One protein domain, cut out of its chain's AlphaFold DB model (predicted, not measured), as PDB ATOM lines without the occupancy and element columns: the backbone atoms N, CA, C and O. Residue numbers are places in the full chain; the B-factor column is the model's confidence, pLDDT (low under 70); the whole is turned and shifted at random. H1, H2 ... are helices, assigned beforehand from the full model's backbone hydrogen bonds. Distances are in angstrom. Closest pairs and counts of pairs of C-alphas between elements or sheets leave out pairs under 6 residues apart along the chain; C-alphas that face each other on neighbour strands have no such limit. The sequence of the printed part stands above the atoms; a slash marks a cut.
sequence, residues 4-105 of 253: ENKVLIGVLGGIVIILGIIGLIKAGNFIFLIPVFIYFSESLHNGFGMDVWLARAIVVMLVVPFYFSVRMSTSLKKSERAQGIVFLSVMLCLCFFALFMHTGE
ATOM      1  N   GLU A   4     188.546 112.239  81.302       69.88
ATOM      2  CA  GLU A   4     187.677 111.054  81.307       69.88
ATOM      3  C   GLU A   4     188.027 110.039  80.208       69.88
ATOM      4  O   GLU A   4     188.112 108.843  80.478       69.88
ATOM      5  N   ASN A   5     188.356 110.495  78.994       78.88
ATOM      6  CA  ASN A   5     188.696 109.595  77.887       78.88
ATOM      7  C   ASN A   5     190.050 108.908  78.112       78.88
ATOM      8  O   ASN A   5     190.235 107.773  77.688       78.88
ATOM      9  N   LYS A   6     190.992 109.563  78.803       79.19
ATOM     10  CA  LYS A   6     192.297 108.962  79.131       79.19
ATOM     11  C   LYS A   6     192.160 107.837  80.159       79.19
ATOM     12  O   LYS A   6     192.803 106.805  80.005       79.19
ATOM     13  N   VAL A   7     191.300 108.020  81.164       80.62
ATOM     14  CA  VAL A   7     190.999 106.979  82.160       80.62
ATOM     15  C   VAL A   7     190.283 105.804  81.496       80.62
ATOM     16  O   VAL A   7     190.698 104.666  81.681       80.62
ATOM     17  N   LEU A   8     189.278 106.070  80.655       83.88
ATOM     18  CA  LEU A   8     188.539 105.025  79.944       83.88
ATOM     19  C   LEU A   8     189.442 104.193  79.018       83.88
ATOM     20  O   LEU A   8     189.376 102.967  79.038       83.88
ATOM     21  N   ILE A   9     190.316 104.848  78.246       85.81
ATOM     22  CA  ILE A   9     191.294 104.169  77.381       85.81
ATOM     23  C   ILE A   9     192.267 103.328  78.220       85.81
ATOM     24  O   ILE A   9     192.571 102.198  77.844       85.81
ATOM     25  N   GLY A  10     192.707 103.835  79.377       83.75
ATOM     26  CA  GLY A  10     193.549 103.084  80.310       83.75
ATOM     27  C   GLY A  10     192.865 101.828  80.858       83.75
ATOM     28  O   GLY A  10     193.463 100.754  80.857       83.75
ATOM     29  N   VAL A  11     191.594 101.934  81.259       86.62
ATOM     30  CA  VAL A  11     190.801 100.795  81.753       86.62
ATOM     31  C   VAL A  11     190.592  99.750  80.657       86.62
ATOM     32  O   VAL A  11     190.822  98.566  80.893       86.62
ATOM     33  N   LEU A  12     190.216 100.172  79.445       87.06
ATOM     34  CA  LEU A  12     190.041  99.266  78.304       87.06
ATOM     35  C   LEU A  12     191.348  98.553  77.940       87.06
ATOM     36  O   LEU A  12     191.342  97.340  77.730       87.06
ATOM     37  N   GLY A  13     192.473  99.273  77.933       87.38
ATOM     38  CA  GLY A  13     193.797  98.683  77.737       87.38
ATOM     39  C   GLY A  13     194.126  97.630  78.797       87.38
ATOM     40  O   GLY A  13     194.558  96.529  78.457       87.38
ATOM     41  N   GLY A  14     193.838  97.919  80.069       86.19
ATOM     42  CA  GLY A  14     194.011  96.968  81.170       86.19
ATOM     43  C   GLY A  14     193.186  95.689  80.997       86.19
ATOM     44  O   GLY A  14     193.712  94.592  81.176       86.19
ATOM     45  N   ILE A  15     191.922  95.805  80.578       87.94
ATOM     46  CA  ILE A  15     191.046  94.648  80.325       87.94
ATOM     47  C   ILE A  15     191.614  93.760  79.212       87.94
ATOM     48  O   ILE A  15     191.656  92.540  79.366       87.94
ATOM     49  N   VAL A  16     192.086  94.348  78.108       90.25
ATOM     50  CA  VAL A  16     192.674  93.588  76.991       90.25
ATOM     51  C   VAL A  16     193.924  92.827  77.436       90.25
ATOM     52  O   VAL A  16     194.078  91.654  77.095       90.25
ATOM     53  N   ILE A  17     194.780  93.452  78.247       86.00
ATOM     54  CA  ILE A  17     195.969  92.803  78.818       86.00
ATOM     55  C   ILE A  17     195.562  91.621  79.706       86.00
ATOM     56  O   ILE A  17     196.104  90.528  79.552       86.00
ATOM     57  N   ILE A  18     194.571  91.805  80.585       85.81
ATOM     58  CA  ILE A  18     194.061  90.739  81.459       85.81
ATOM     59  C   ILE A  18     193.523  89.565  80.631       85.81
ATOM     60  O   ILE A  18     193.859  88.413  80.907       85.81
ATOM     61  N   LEU A  19     192.734  89.833  79.588       85.38
ATOM     62  CA  LEU A  19     192.214  88.792  78.697       85.38
ATOM     63  C   LEU A  19     193.337  88.064  77.943       85.38
ATOM     64  O   LEU A  19     193.282  86.839  77.808       85.38
ATOM     65  N   GLY A  20     194.375  88.785  77.512       84.19
ATOM     66  CA  GLY A  20     195.577  88.201  76.913       84.19
ATOM     67  C   GLY A  20     196.308  87.257  77.871       84.19
ATOM     68  O   GLY A  20     196.637  86.132  77.496       84.19
ATOM     69  N   ILE A  21     196.485  87.665  79.133       81.62
ATOM     70  CA  ILE A  21     197.093  86.838  80.189       81.62
ATOM     71  C   ILE A  21     196.253  85.580  80.445       81.62
ATOM     72  O   ILE A  21     196.796  84.478  80.505       81.62
ATOM     73  N   ILE A  22     194.926  85.711  80.533       82.56
ATOM     74  CA  ILE A  22     194.016  84.566  80.699       82.56
ATOM     75  C   ILE A  22     194.136  83.592  79.514       82.56
ATOM     76  O   ILE A  22     194.176  82.375  79.713       82.56
ATOM     77  N   GLY A  23     194.237  84.108  78.286       82.06
ATOM     78  CA  GLY A  23     194.471  83.303  77.086       82.06
ATOM     79  C   GLY A  23     195.785  82.516  77.145       82.06
ATOM     80  O   GLY A  23     195.794  81.317  76.866       82.06
ATOM     81  N   LEU A  24     196.875  83.159  77.578       82.56
ATOM     82  CA  LEU A  24     198.191  82.527  77.748       82.56
ATOM     83  C   LEU A  24     198.187  81.439  78.835       82.56
ATOM     84  O   LEU A  24     198.747  80.362  78.622       82.56
ATOM     85  N   ILE A  25     197.494  81.679  79.956       81.50
ATOM     86  CA  ILE A  25     197.278  80.680  81.019       81.50
ATOM     87  C   ILE A  25     196.558  79.450  80.458       81.50
ATOM     88  O   ILE A  25     196.957  78.309  80.705       81.50
ATOM     89  N   LYS A  26     195.503  79.664  79.665       79.88
ATOM     90  CA  LYS A  26     194.727  78.575  79.061       79.88
ATOM     91  C   LYS A  26     195.555  77.759  78.067       79.88
ATOM     92  O   LYS A  26     195.439  76.534  78.051       79.88
ATOM     93  N   ALA A  27     196.415  78.424  77.295       81.06
ATOM     94  CA  ALA A  27     197.347  77.792  76.362       81.06
ATOM     95  C   ALA A  27     198.439  76.950  77.055       81.06
ATOM     96  O   ALA A  27     199.173  76.236  76.379       81.06
ATOM     97  N   GLY A  28     198.541  76.994  78.392       75.06
ATOM     98  CA  GLY A  28     199.488  76.183  79.158       75.06
ATOM     99  C   GLY A  28     200.933  76.673  79.075       75.06
ATOM    100  O   GLY A  28     201.852  75.932  79.417       75.06
ATOM    101  N   ASN A  29     201.152  77.899  78.598       80.00
ATOM    102  CA  ASN A  29     202.488  78.434  78.408       80.00
ATOM    103  C   ASN A  29     203.016  78.992  79.736       80.00
ATOM    104  O   ASN A  29     202.590  80.051  80.156       80.00
ATOM    105  N   PHE A  30     203.952  78.324  80.404       77.00
ATOM    106  CA  PHE A  30     204.485  78.806  81.688       77.00
ATOM    107  C   PHE A  30     205.447  79.998  81.554       77.00
ATOM    108  O   PHE A  30     205.738  80.665  82.545       77.00
ATOM    109  N   ILE A  31     205.922  80.304  80.343       81.69
ATOM    110  CA  ILE A  31     206.965  81.316  80.113       81.69
ATOM    111  C   ILE A  31     206.506  82.717  80.545       81.69
ATOM    112  O   ILE A  31     207.310  83.485  81.071       81.69
ATOM    113  N   PHE A  32     205.215  83.047  80.410       79.88
ATOM    114  CA  PHE A  32     204.712  84.368  80.816       79.88
ATOM    115  C   PHE A  32     204.744  84.582  82.343       79.88
ATOM    116  O   PHE A  32     204.682  85.726  82.789       79.88
ATOM    117  N   LEU A  33     204.856  83.519  83.153       82.12
ATOM    118  CA  LEU A  33     204.942  83.642  84.611       82.12
ATOM    119  C   LEU A  33     206.311  84.135  85.079       82.12
ATOM    120  O   LEU A  33     206.394  84.687  86.168       82.12
ATOM    121  N   ILE A  34     207.369  83.976  84.279       86.12
ATOM    122  CA  ILE A  34     208.731  84.393  84.643       86.12
ATOM    123  C   ILE A  34     208.820  85.907  84.919       86.12
ATOM    124  O   ILE A  34     209.240  86.272  86.016       86.12
ATOM    125  N   PRO A  35     208.405  86.813  84.008       86.94
ATOM    126  CA  PRO A  35     208.462  88.251  84.281       86.94
ATOM    127  C   PRO A  35     207.539  88.667  85.435       86.94
ATOM    128  O   PRO A  35     207.907  89.525  86.232       86.94
ATOM    129  N   VAL A  36     206.372  88.024  85.564       83.88
ATOM    130  CA  VAL A  36     205.441  88.244  86.682       83.88
ATOM    131  C   VAL A  36     206.111  87.865  88.005       83.88
ATOM    132  O   VAL A  36     206.113  88.652  88.948       83.88
ATOM    133  N   PHE A  37     206.738  86.693  88.064       89.06
ATOM    134  CA  PHE A  37     207.464  86.207  89.232       89.06
ATOM    135  C   PHE A  37     208.600  87.149  89.643       89.06
ATOM    136  O   PHE A  37     208.711  87.471  90.826       89.06
ATOM    137  N   ILE A  38     209.411  87.613  88.686       88.75
ATOM    138  CA  ILE A  38     210.514  88.551  88.946       88.75
ATOM    139  C   ILE A  38     209.960  89.857  89.517       88.75
ATOM    140  O   ILE A  38     210.350  90.256  90.613       88.75
ATOM    141  N   TYR A  39     208.984  90.459  88.833       88.44
ATOM    142  CA  TYR A  39     208.371  91.717  89.248       88.44
ATOM    143  C   TYR A  39     207.779  91.645  90.660       88.44
ATOM    144  O   TYR A  39     208.051  92.509  91.493       88.44
ATOM    145  N   PHE A  40     206.989  90.608  90.963       85.75
ATOM    146  CA  PHE A  40     206.381  90.459  92.285       85.75
ATOM    147  C   PHE A  40     207.416  90.146  93.369       85.75
ATOM    148  O   PHE A  40     207.297  90.669  94.474       85.75
ATOM    149  N   SER A  41     208.444  89.347  93.070       89.38
ATOM    150  CA  SER A  41     209.500  89.036  94.043       89.38
ATOM    151  C   SER A  41     210.301  90.281  94.412       89.38
ATOM    152  O   SER A  41     210.534  90.530  95.593       89.38
ATOM    153  N   GLU A  42     210.676  91.092  93.422       88.31
ATOM    154  CA  GLU A  42     211.366  92.366  93.646       88.31
ATOM    155  C   GLU A  42     210.466  93.378  94.355       88.31
ATOM    156  O   GLU A  42     210.918  94.063  95.266       88.31
ATOM    157  N   SER A  43     209.180  93.433  94.005       85.06
ATOM    158  CA  SER A  43     208.216  94.307  94.684       85.06
ATOM    159  C   SER A  43     208.043  93.932  96.157       85.06
ATOM    160  O   SER A  43     207.992  94.820  97.004       85.06
ATOM    161  N   LEU A  44     207.996  92.634  96.485       86.06
ATOM    162  CA  LEU A  44     207.942  92.179  97.875       86.06
ATOM    163  C   LEU A  44     209.249  92.469  98.621       86.06
ATOM    164  O   LEU A  44     209.202  92.976  99.740       86.06
ATOM    165  N   HIS A  45     210.400  92.178  98.010       87.38
ATOM    166  CA  HIS A  45     211.714  92.459  98.593       87.38
ATOM    167  C   HIS A  45     211.881  93.954  98.891       87.38
ATOM    168  O   HIS A  45     212.121  94.336 100.032       87.38
ATOM    169  N   ASN A  46     211.670  94.801  97.884       84.81
ATOM    170  CA  ASN A  46     211.881  96.240  97.989       84.81
ATOM    171  C   ASN A  46     210.785  96.933  98.803       84.81
ATOM    172  O   ASN A  46     211.038  97.971  99.401       84.81
ATOM    173  N   GLY A  47     209.545  96.444  98.757       79.12
ATOM    174  CA  GLY A  47     208.415  97.064  99.451       79.12
ATOM    175  C   GLY A  47     208.408  96.762 100.945       79.12
ATOM    176  O   GLY A  47     208.142  97.650 101.749       79.12
ATOM    177  N   PHE A  48     208.736  95.522 101.316       80.69
ATOM    178  CA  PHE A  48     208.691  95.061 102.705       80.69
ATOM    179  C   PHE A  48     210.071  94.938 103.363       80.69
ATOM    180  O   PHE A  48     210.145  94.611 104.545       80.69
ATOM    181  N   GLY A  49     211.164  95.160 102.624       81.75
ATOM    182  CA  GLY A  49     212.532  94.996 103.130       81.75
ATOM    183  C   GLY A  49     212.881  93.552 103.514       81.75
ATOM    184  O   GLY A  49     213.777  93.328 104.325       81.75
ATOM    185  N   MET A  50     212.142  92.564 102.995       85.19
ATOM    186  CA  MET A  50     212.324  91.144 103.324       85.19
ATOM    187  C   MET A  50     213.521  90.545 102.591       85.19
ATOM    188  O   MET A  50     213.911  91.045 101.546       85.19
ATOM    189  N   ASP A  51     214.065  89.424 103.066       91.62
ATOM    190  CA  ASP A  51     215.083  88.681 102.314       91.62
ATOM    191  C   ASP A  51     214.586  88.268 100.909       91.62
ATOM    192  O   ASP A  51     213.426  87.886 100.722       91.62
ATOM    193  N   VAL A  52     215.476  88.325  99.910       90.44
ATOM    194  CA  VAL A  52     215.146  88.048  98.500       90.44
ATOM    195  C   VAL A  52     214.670  86.607  98.305       90.44
ATOM    196  O   VAL A  52     213.746  86.362  97.526       90.44
ATOM    197  N   TRP A  53     215.280  85.635  98.984       93.00
ATOM    198  CA  TRP A  53     214.911  84.226  98.849       93.00
ATOM    199  C   TRP A  53     213.595  83.923  99.550       93.00
ATOM    200  O   TRP A  53     212.771  83.192  98.996       93.00
ATOM    201  N   LEU A  54     213.353  84.544 100.705       89.88
ATOM    202  CA  LEU A  54     212.057  84.481 101.375       89.88
ATOM    203  C   LEU A  54     210.944  85.074 100.499       89.88
ATOM    204  O   LEU A  54     209.915  84.429 100.297       89.88
ATOM    205  N   ALA A  55     211.164  86.260  99.921       89.88
ATOM    206  CA  ALA A  55     210.212  86.891  99.011       89.88
ATOM    207  C   ALA A  55     209.896  85.976  97.818       89.88
ATOM    208  O   ALA A  55     208.729  85.718  97.527       89.88
ATOM    209  N   ARG A  56     210.923  85.398  97.181       92.31
ATOM    210  CA  ARG A  56     210.752  84.431  96.082       92.31
ATOM    211  C   ARG A  56     209.938  83.208  96.505       92.31
ATOM    212  O   ARG A  56     209.049  82.801  95.762       92.31
ATOM    213  N   ALA A  57     210.199  82.636  97.681       92.69
ATOM    214  CA  ALA A  57     209.456  81.480  98.184       92.69
ATOM    215  C   ALA A  57     207.960  81.792  98.368       92.69
ATOM    216  O   ALA A  57     207.110  81.014  97.928       92.69
ATOM    217  N   ILE A  58     207.638  82.959  98.937       90.25
ATOM    218  CA  ILE A  58     206.255  83.433  99.094       90.25
ATOM    219  C   ILE A  58     205.590  83.606  97.724       90.25
ATOM    220  O   ILE A  58     204.475  83.126  97.515       90.25
ATOM    221  N   VAL A  59     206.273  84.233  96.758       91.12
ATOM    222  CA  VAL A  59     205.715  84.422  95.411       91.12
ATOM    223  C   VAL A  59     205.458  83.082  94.727       91.12
ATOM    224  O   VAL A  59     204.387  82.916  94.150       91.12
ATOM    225  N   VAL A  60     206.360  82.096  94.813       91.12
ATOM    226  CA  VAL A  60     206.106  80.753  94.252       91.12
ATOM    227  C   VAL A  60     204.877  80.111  94.900       91.12
ATOM    228  O   VAL A  60     204.012  79.594  94.187       91.12
ATOM    229  N   MET A  61     204.768  80.188  96.232       90.81
ATOM    230  CA  MET A  61     203.635  79.645  96.986       90.81
ATOM    231  C   MET A  61     202.298  80.284  96.578       90.81
ATOM    232  O   MET A  61     201.274  79.610  96.635       90.81
ATOM    233  N   LEU A  62     202.293  81.540  96.125       89.38
ATOM    234  CA  LEU A  62     201.089  82.231  95.648       89.38
ATOM    235  C   LEU A  62     200.818  82.004  94.153       89.38
ATOM    236  O   LEU A  62     199.686  81.721  93.759       89.38
ATOM    237  N   VAL A  63     201.842  82.106  93.305       88.56
ATOM    238  CA  VAL A  63     201.704  82.070  91.840       88.56
ATOM    239  C   VAL A  63     201.289  80.688  91.341       88.56
ATOM    240  O   VAL A  63     200.480  80.596  90.416       88.56
ATOM    241  N   VAL A  64     201.797  79.608  91.945       87.25
ATOM    242  CA  VAL A  64     201.487  78.243  91.490       87.25
ATOM    243  C   VAL A  64     200.007  77.893  91.721       87.25
ATOM    244  O   VAL A  64     199.326  77.578  90.739       87.25
ATOM    245  N   PRO A  65     199.440  78.007  92.941       88.44
ATOM    246  CA  PRO A  65     198.010  77.785  93.158       88.44
ATOM    247  C   PRO A  65     197.133  78.767  92.381       88.44
ATOM    248  O   PRO A  65     196.085  78.367  91.871       88.44
ATOM    249  N   PHE A  66     197.563  80.024  92.228       88.75
ATOM    250  CA  PHE A  66     196.855  81.011  91.414       88.75
ATOM    251  C   PHE A  66     196.709  80.559  89.960       88.75
ATOM    252  O   PHE A  66     195.603  80.560  89.418       88.75
ATOM    253  N   TYR A  67     197.808  80.123  89.340       88.06
ATOM    254  CA  TYR A  67     197.819  79.642  87.963       88.06
ATOM    255  C   TYR A  67     196.837  78.483  87.760       88.06
ATOM    256  O   TYR A  67     196.004  78.520  86.847       88.06
ATOM    257  N   PHE A  68     196.875  77.482  88.647       87.81
ATOM    258  CA  PHE A  68     195.934  76.363  88.597       87.81
ATOM    259  C   PHE A  68     194.489  76.817  88.820       87.81
ATOM    260  O   PHE A  68     193.597  76.384  88.091       87.81
ATOM    261  N   SER A  69     194.258  77.742  89.754       87.12
ATOM    262  CA  SER A  69     192.923  78.273  90.058       87.12
ATOM    263  C   SER A  69     192.312  79.011  88.863       87.12
ATOM    264  O   SER A  69     191.155  78.773  88.519       87.12
ATOM    265  N   VAL A  70     193.086  79.851  88.166       87.00
ATOM    266  CA  VAL A  70     192.626  80.569  86.961       87.00
ATOM    267  C   VAL A  70     192.374  79.603  85.802       87.00
ATOM    268  O   VAL A  70     191.346  79.698  85.121       87.00
ATOM    269  N   ARG A  71     193.268  78.630  85.591       86.06
ATOM    270  CA  ARG A  71     193.080  77.583  84.576       86.06
ATOM    271  C   ARG A  71     191.788  76.799  84.820       86.06
ATOM    272  O   ARG A  71     191.040  76.541  83.884       86.06
ATOM    273  N   MET A  72     191.506  76.457  86.073       86.94
ATOM    274  CA  MET A  72     190.310  75.713  86.454       86.94
ATOM    275  C   MET A  72     189.035  76.571  86.349       86.94
ATOM    276  O   MET A  72     188.022  76.110  85.829       86.94
ATOM    277  N   SER A  73     189.107  77.847  86.742       85.75
ATOM    278  CA  SER A  73     188.013  78.830  86.645       85.75
ATOM    279  C   SER A  73     187.556  79.087  85.198       85.75
ATOM    280  O   SER A  73     186.386  79.371  84.940       85.75
ATOM    281  N   THR A  74     188.459  78.924  84.230       83.50
ATOM    282  CA  THR A  74     188.170  79.091  82.795       83.50
ATOM    283  C   THR A  74     187.760  77.791  82.085       83.50
ATOM    284  O   THR A  74     187.546  77.799  80.868       83.50
ATOM    285  N   SER A  75     187.613  76.679  82.820       84.44
ATOM    286  CA  SER A  75     187.118  75.405  82.283       84.44
ATOM    287  C   SER A  75     185.641  75.489  81.872       84.44
ATOM    288  O   SER A  75     184.836  76.195  82.483       84.44
ATOM    289  N   LEU A  76     185.267  74.736  80.831       81.12
ATOM    290  CA  LEU A  76     183.881  74.633  80.351       81.12
ATOM    291  C   LEU A  76     183.002  73.778  81.278       81.12
ATOM    292  O   LEU A  76     181.776  73.886  81.250       81.12
ATOM    293  N   LYS A  77     183.610  72.934  82.119       89.38
ATOM    294  CA  LYS A  77     182.884  72.099  83.077       89.38
ATOM    295  C   LYS A  77     182.497  72.914  84.309       89.38
ATOM    296  O   LYS A  77     183.348  73.488  84.985       89.38
ATOM    297  N   LYS A  78     181.201  72.908  84.647       85.88
ATOM    298  CA  LYS A  78     180.631  73.689  85.761       85.88
ATOM    299  C   LYS A  78     181.268  73.365  87.121       85.88
ATOM    300  O   LYS A  78     181.485  74.280  87.908       85.88
ATOM    301  N   SER A  79     181.574  72.093  87.388       86.75
ATOM    302  CA  SER A  79     182.202  71.653  88.643       86.75
ATOM    303  C   SER A  79     183.634  72.169  88.787       86.75
ATOM    304  O   SER A  79     183.977  72.733  89.822       86.75
ATOM    305  N   GLU A  80     184.441  72.041  87.731       85.88
ATOM    306  CA  GLU A  80     185.823  72.524  87.721       85.88
ATOM    307  C   GLU A  80     185.862  74.049  87.878       85.88
ATOM    308  O   GLU A  80     186.559  74.576  88.742       85.88
ATOM    309  N   ARG A  81     185.016  74.766  87.132       87.25
ATOM    310  CA  ARG A  81     184.905  76.222  87.248       87.25
ATOM    311  C   ARG A  81     184.531  76.675  88.660       87.25
ATOM    312  O   ARG A  81     185.112  77.637  89.153       87.25
ATOM    313  N   ALA A  82     183.584  76.001  89.314       88.75
ATOM    314  CA  ALA A  82     183.182  76.347  90.677       88.75
ATOM    315  C   ALA A  82     184.340  76.175  91.671       88.75
ATOM    316  O   ALA A  82     184.604  77.082  92.456       88.75
ATOM    317  N   GLN A  83     185.071  75.058  91.593       90.31
ATOM    318  CA  GLN A  83     186.246  74.818  92.434       90.31
ATOM    319  C   GLN A  83     187.332  75.874  92.195       90.31
ATOM    320  O   GLN A  83     187.831  76.454  93.155       90.31
ATOM    321  N   GLY A  84     187.631  76.202  90.934       89.31
ATOM    322  CA  GLY A  84     188.608  77.239  90.590       89.31
ATOM    323  C   GLY A  84     188.241  78.624  91.129       89.31
ATOM    324  O   GLY A  84     189.102  79.321  91.660       89.31
ATOM    325  N   ILE A  85     186.963  79.012  91.043       89.12
ATOM    326  CA  ILE A  85     186.472  80.280  91.606       89.12
ATOM    327  C   ILE A  85     186.606  80.280  93.131       89.12
ATOM    328  O   ILE A  85     187.114  81.252  93.680       89.12
ATOM    329  N   VAL A  86     186.208  79.197  93.811       93.12
ATOM    330  CA  VAL A  86     186.328  79.088  95.275       93.12
ATOM    331  C   VAL A  86     187.786  79.206  95.713       93.12
ATOM    332  O   VAL A  86     188.082  80.008  96.595       93.12
ATOM    333  N   PHE A  87     188.708  78.478  95.074       92.31
ATOM    334  CA  PHE A  87     190.136  78.577  95.388       92.31
ATOM    335  C   PHE A  87     190.678  79.990  95.171       92.31
ATOM    336  O   PHE A  87     191.384  80.509  96.033       92.31
ATOM    337  N   LEU A  88     190.302  80.645  94.069       91.06
ATOM    338  CA  LEU A  88     190.724  82.016  93.783       91.06
ATOM    339  C   LEU A  88     190.185  83.002  94.829       91.06
ATOM    340  O   LEU A  88     190.938  83.843  95.315       91.06
ATOM    341  N   SER A  89     188.915  82.876  95.224       92.06
ATOM    342  CA  SER A  89     188.313  83.701  96.275       92.06
ATOM    343  C   SER A  89     188.991  83.496  97.630       92.06
ATOM    344  O   SER A  89     189.319  84.476  98.292       92.06
ATOM    345  N   VAL A  90     189.252  82.247  98.031       93.62
ATOM    346  CA  VAL A  90     189.961  81.935  99.284       93.62
ATOM    347  C   VAL A  90     191.374  82.514  99.263       93.62
ATOM    348  O   VAL A  90     191.779  83.166 100.221       93.62
ATOM    349  N   MET A  91     192.106  82.330  98.164       91.31
ATOM    350  CA  MET A  91     193.459  82.863  98.017       91.31
ATOM    351  C   MET A  91     193.469  84.393  98.111       91.31
ATOM    352  O   MET A  91     194.306  84.960  98.807       91.31
ATOM    353  N   LEU A  92     192.507  85.068  97.474       90.88
ATOM    354  CA  LEU A  92     192.367  86.521  97.545       90.88
ATOM    355  C   LEU A  92     192.072  87.001  98.977       90.88
ATOM    356  O   LEU A  92     192.690  87.963  99.434       90.88
ATOM    357  N   CYS A  93     191.187  86.311  99.705       91.56
ATOM    358  CA  CYS A  93     190.920  86.599 101.116       91.56
ATOM    359  C   CYS A  93     192.177  86.443 101.981       91.56
ATOM    360  O   CYS A  93     192.461  87.316 102.799       91.56
ATOM    361  N   LEU A  94     192.949  85.370 101.783       89.50
ATOM    362  CA  LEU A  94     194.203  85.148 102.507       89.50
ATOM    363  C   LEU A  94     195.237  86.233 102.200       89.50
ATOM    364  O   LEU A  94     195.886  86.718 103.122       89.50
ATOM    365  N   CYS A  95     195.356  86.663 100.941       86.75
ATOM    366  CA  CYS A  95     196.235  87.770 100.568       86.75
ATOM    367  C   CYS A  95     195.840  89.071 101.279       86.75
ATOM    368  O   CYS A  95     196.702  89.727 101.860       86.75
ATOM    369  N   PHE A  96     194.554  89.440 101.284       86.50
ATOM    370  CA  PHE A  96     194.102  90.645 101.990       86.50
ATOM    371  C   PHE A  96     194.297  90.548 103.501       86.50
ATOM    372  O   PHE A  96     194.722  91.519 104.122       86.50
ATOM    373  N   PHE A  97     194.036  89.382 104.087       85.50
ATOM    374  CA  PHE A  97     194.259  89.152 105.510       85.50
ATOM    375  C   PHE A  97     195.747  89.246 105.878       85.50
ATOM    376  O   PHE A  97     196.100  89.910 106.848       85.50
ATOM    377  N   ALA A  98     196.633  88.648 105.078       82.44
ATOM    378  CA  ALA A  98     198.077  88.739 105.278       82.44
ATOM    379  C   ALA A  98     198.583  90.186 105.166       82.44
ATOM    380  O   ALA A  98     199.373  90.624 106.000       82.44
ATOM    381  N   LEU A  99     198.090  90.944 104.178       79.81
ATOM    382  CA  LEU A  99     198.408  92.365 104.039       79.81
ATOM    383  C   LEU A  99     197.939  93.167 105.256       79.81
ATOM    384  O   LEU A  99     198.726  93.941 105.792       79.81
ATOM    385  N   PHE A 100     196.713  92.935 105.734       80.00
ATOM    386  CA  PHE A 100     196.172  93.590 106.927       80.00
ATOM    387  C   PHE A 100     197.042  93.347 108.170       80.00
ATOM    388  O   PHE A 100     197.381  94.293 108.883       80.00
ATOM    389  N   MET A 101     197.453  92.095 108.396       78.50
ATOM    390  CA  MET A 101     198.331  91.737 109.515       78.50
ATOM    391  C   MET A 101     199.693  92.432 109.422       78.50
ATOM    392  O   MET A 101     200.245  92.840 110.438       78.50
ATOM    393  N   HIS A 102     200.233  92.590 108.212       72.12
ATOM    394  CA  HIS A 102     201.549  93.195 108.024       72.12
ATOM    395  C   HIS A 102     201.534  94.727 108.141       72.12
ATOM    396  O   HIS A 102     202.430  95.311 108.748       72.12
ATOM    397  N   THR A 103     200.512  95.399 107.602       70.25
ATOM    398  CA  THR A 103     200.401  96.868 107.671       70.25
ATOM    399  C   THR A 103     200.142  97.381 109.087       70.25
ATOM    400  O   THR A 103     200.436  98.536 109.387       70.25
ATOM    401  N   GLY A 104     199.627  96.526 109.976       68.62
ATOM    402  CA  GLY A 104     199.292  96.885 111.352       68.62
ATOM    403  C   GLY A 104     200.482  97.312 112.216       68.62
ATOM    404  O   GLY A 104     200.286  98.089 113.146       68.62
ATOM    405  N   GLU A 105     201.710  96.895 111.906       71.00
ATOM    406  CA  GLU A 105     202.896  97.145 112.750       71.00
ATOM    407  C   GLU A 105     203.807  98.265 112.214       71.00
ATOM    408  O   GLU A 105     204.677  98.770 112.920       71.00
TER     409      GLU A 105
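AT A GLANCE: This is residues 4 to 105 of the 253 residues of an uncharacterized protein of Candidatus Liptonbacteria bacterium RIFOXYC1_FULL_36_8 (UniProt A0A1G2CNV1). The longest helix, H4, folds back on H3 as a narrow V, H2 crosses H3 away from H4, and H1 is a long arm set about perpendicular to H3 near that helix's last residues. Residues 4 to 20 of H1 stick out from the body, as do residues 96 to 101 of H4. The printed part has 102 residues with four named helices, H1 to H4 in order along the chain, and no named strand: all helix. It is only just loose, close to compact, with a radius of gyration of the C-alphas of 15.7 A and spans of 42 by 39 by 28 A.

IN THESE COORDINATES: H4, residues 78 to 103, measures 37.5 A from first to last C-alpha and ends at C-alpha 103 (200.401, 96.868, 107.671). H3, residues 52 to 73, measures 31.0 A. H2, residues 30 to 48, measures 26.9 A. H1, residues 4 to 26, measures 33.3 A and begins at C-alpha 4 (187.677, 111.054, 81.307).

HOW THE PARTS SIT: H3 is the hub and touches the three other helices. H3 and H4 form a helical hairpin at a shallow tilt of 28 degrees, opposite ways; residues 66 to 73 touch residues 80 to 91, and the closest C-alphas, of Ser 73 and Arg 81, are 4.1 A apart. H2 touches H3 with residues 37 to 45 alone, at a steep tilt of 45 degrees, opposite ways; the closest C-alphas, of Ser 41 and Arg 56, are 5.2 A apart. H1 touches H3 with residues 22 to 26 alone, about perpendicular at 84 degrees; the closest C-alphas, of Lys 26 and Arg 71, are 5.8 A apart. H1 and H2 are close but not clearly touching, with the closest C-alphas, of Leu 24 and Phe 32, 7.4 A apart. H4 is apart from H1 and H2. Every O i to N i+4 pair is within hydrogen-bond range in H1 and H4, against 12 of 15 in H2 and 17 of 18 in H3.

THE WHOLE: The two C-alphas farthest apart, of Leu 76 and Glu 105, are 43.8 A apart. The printed part has no cut, and its three links are tight. Mean pLDDT of the printed part is 85.4; residues 4 and 104 are under 70.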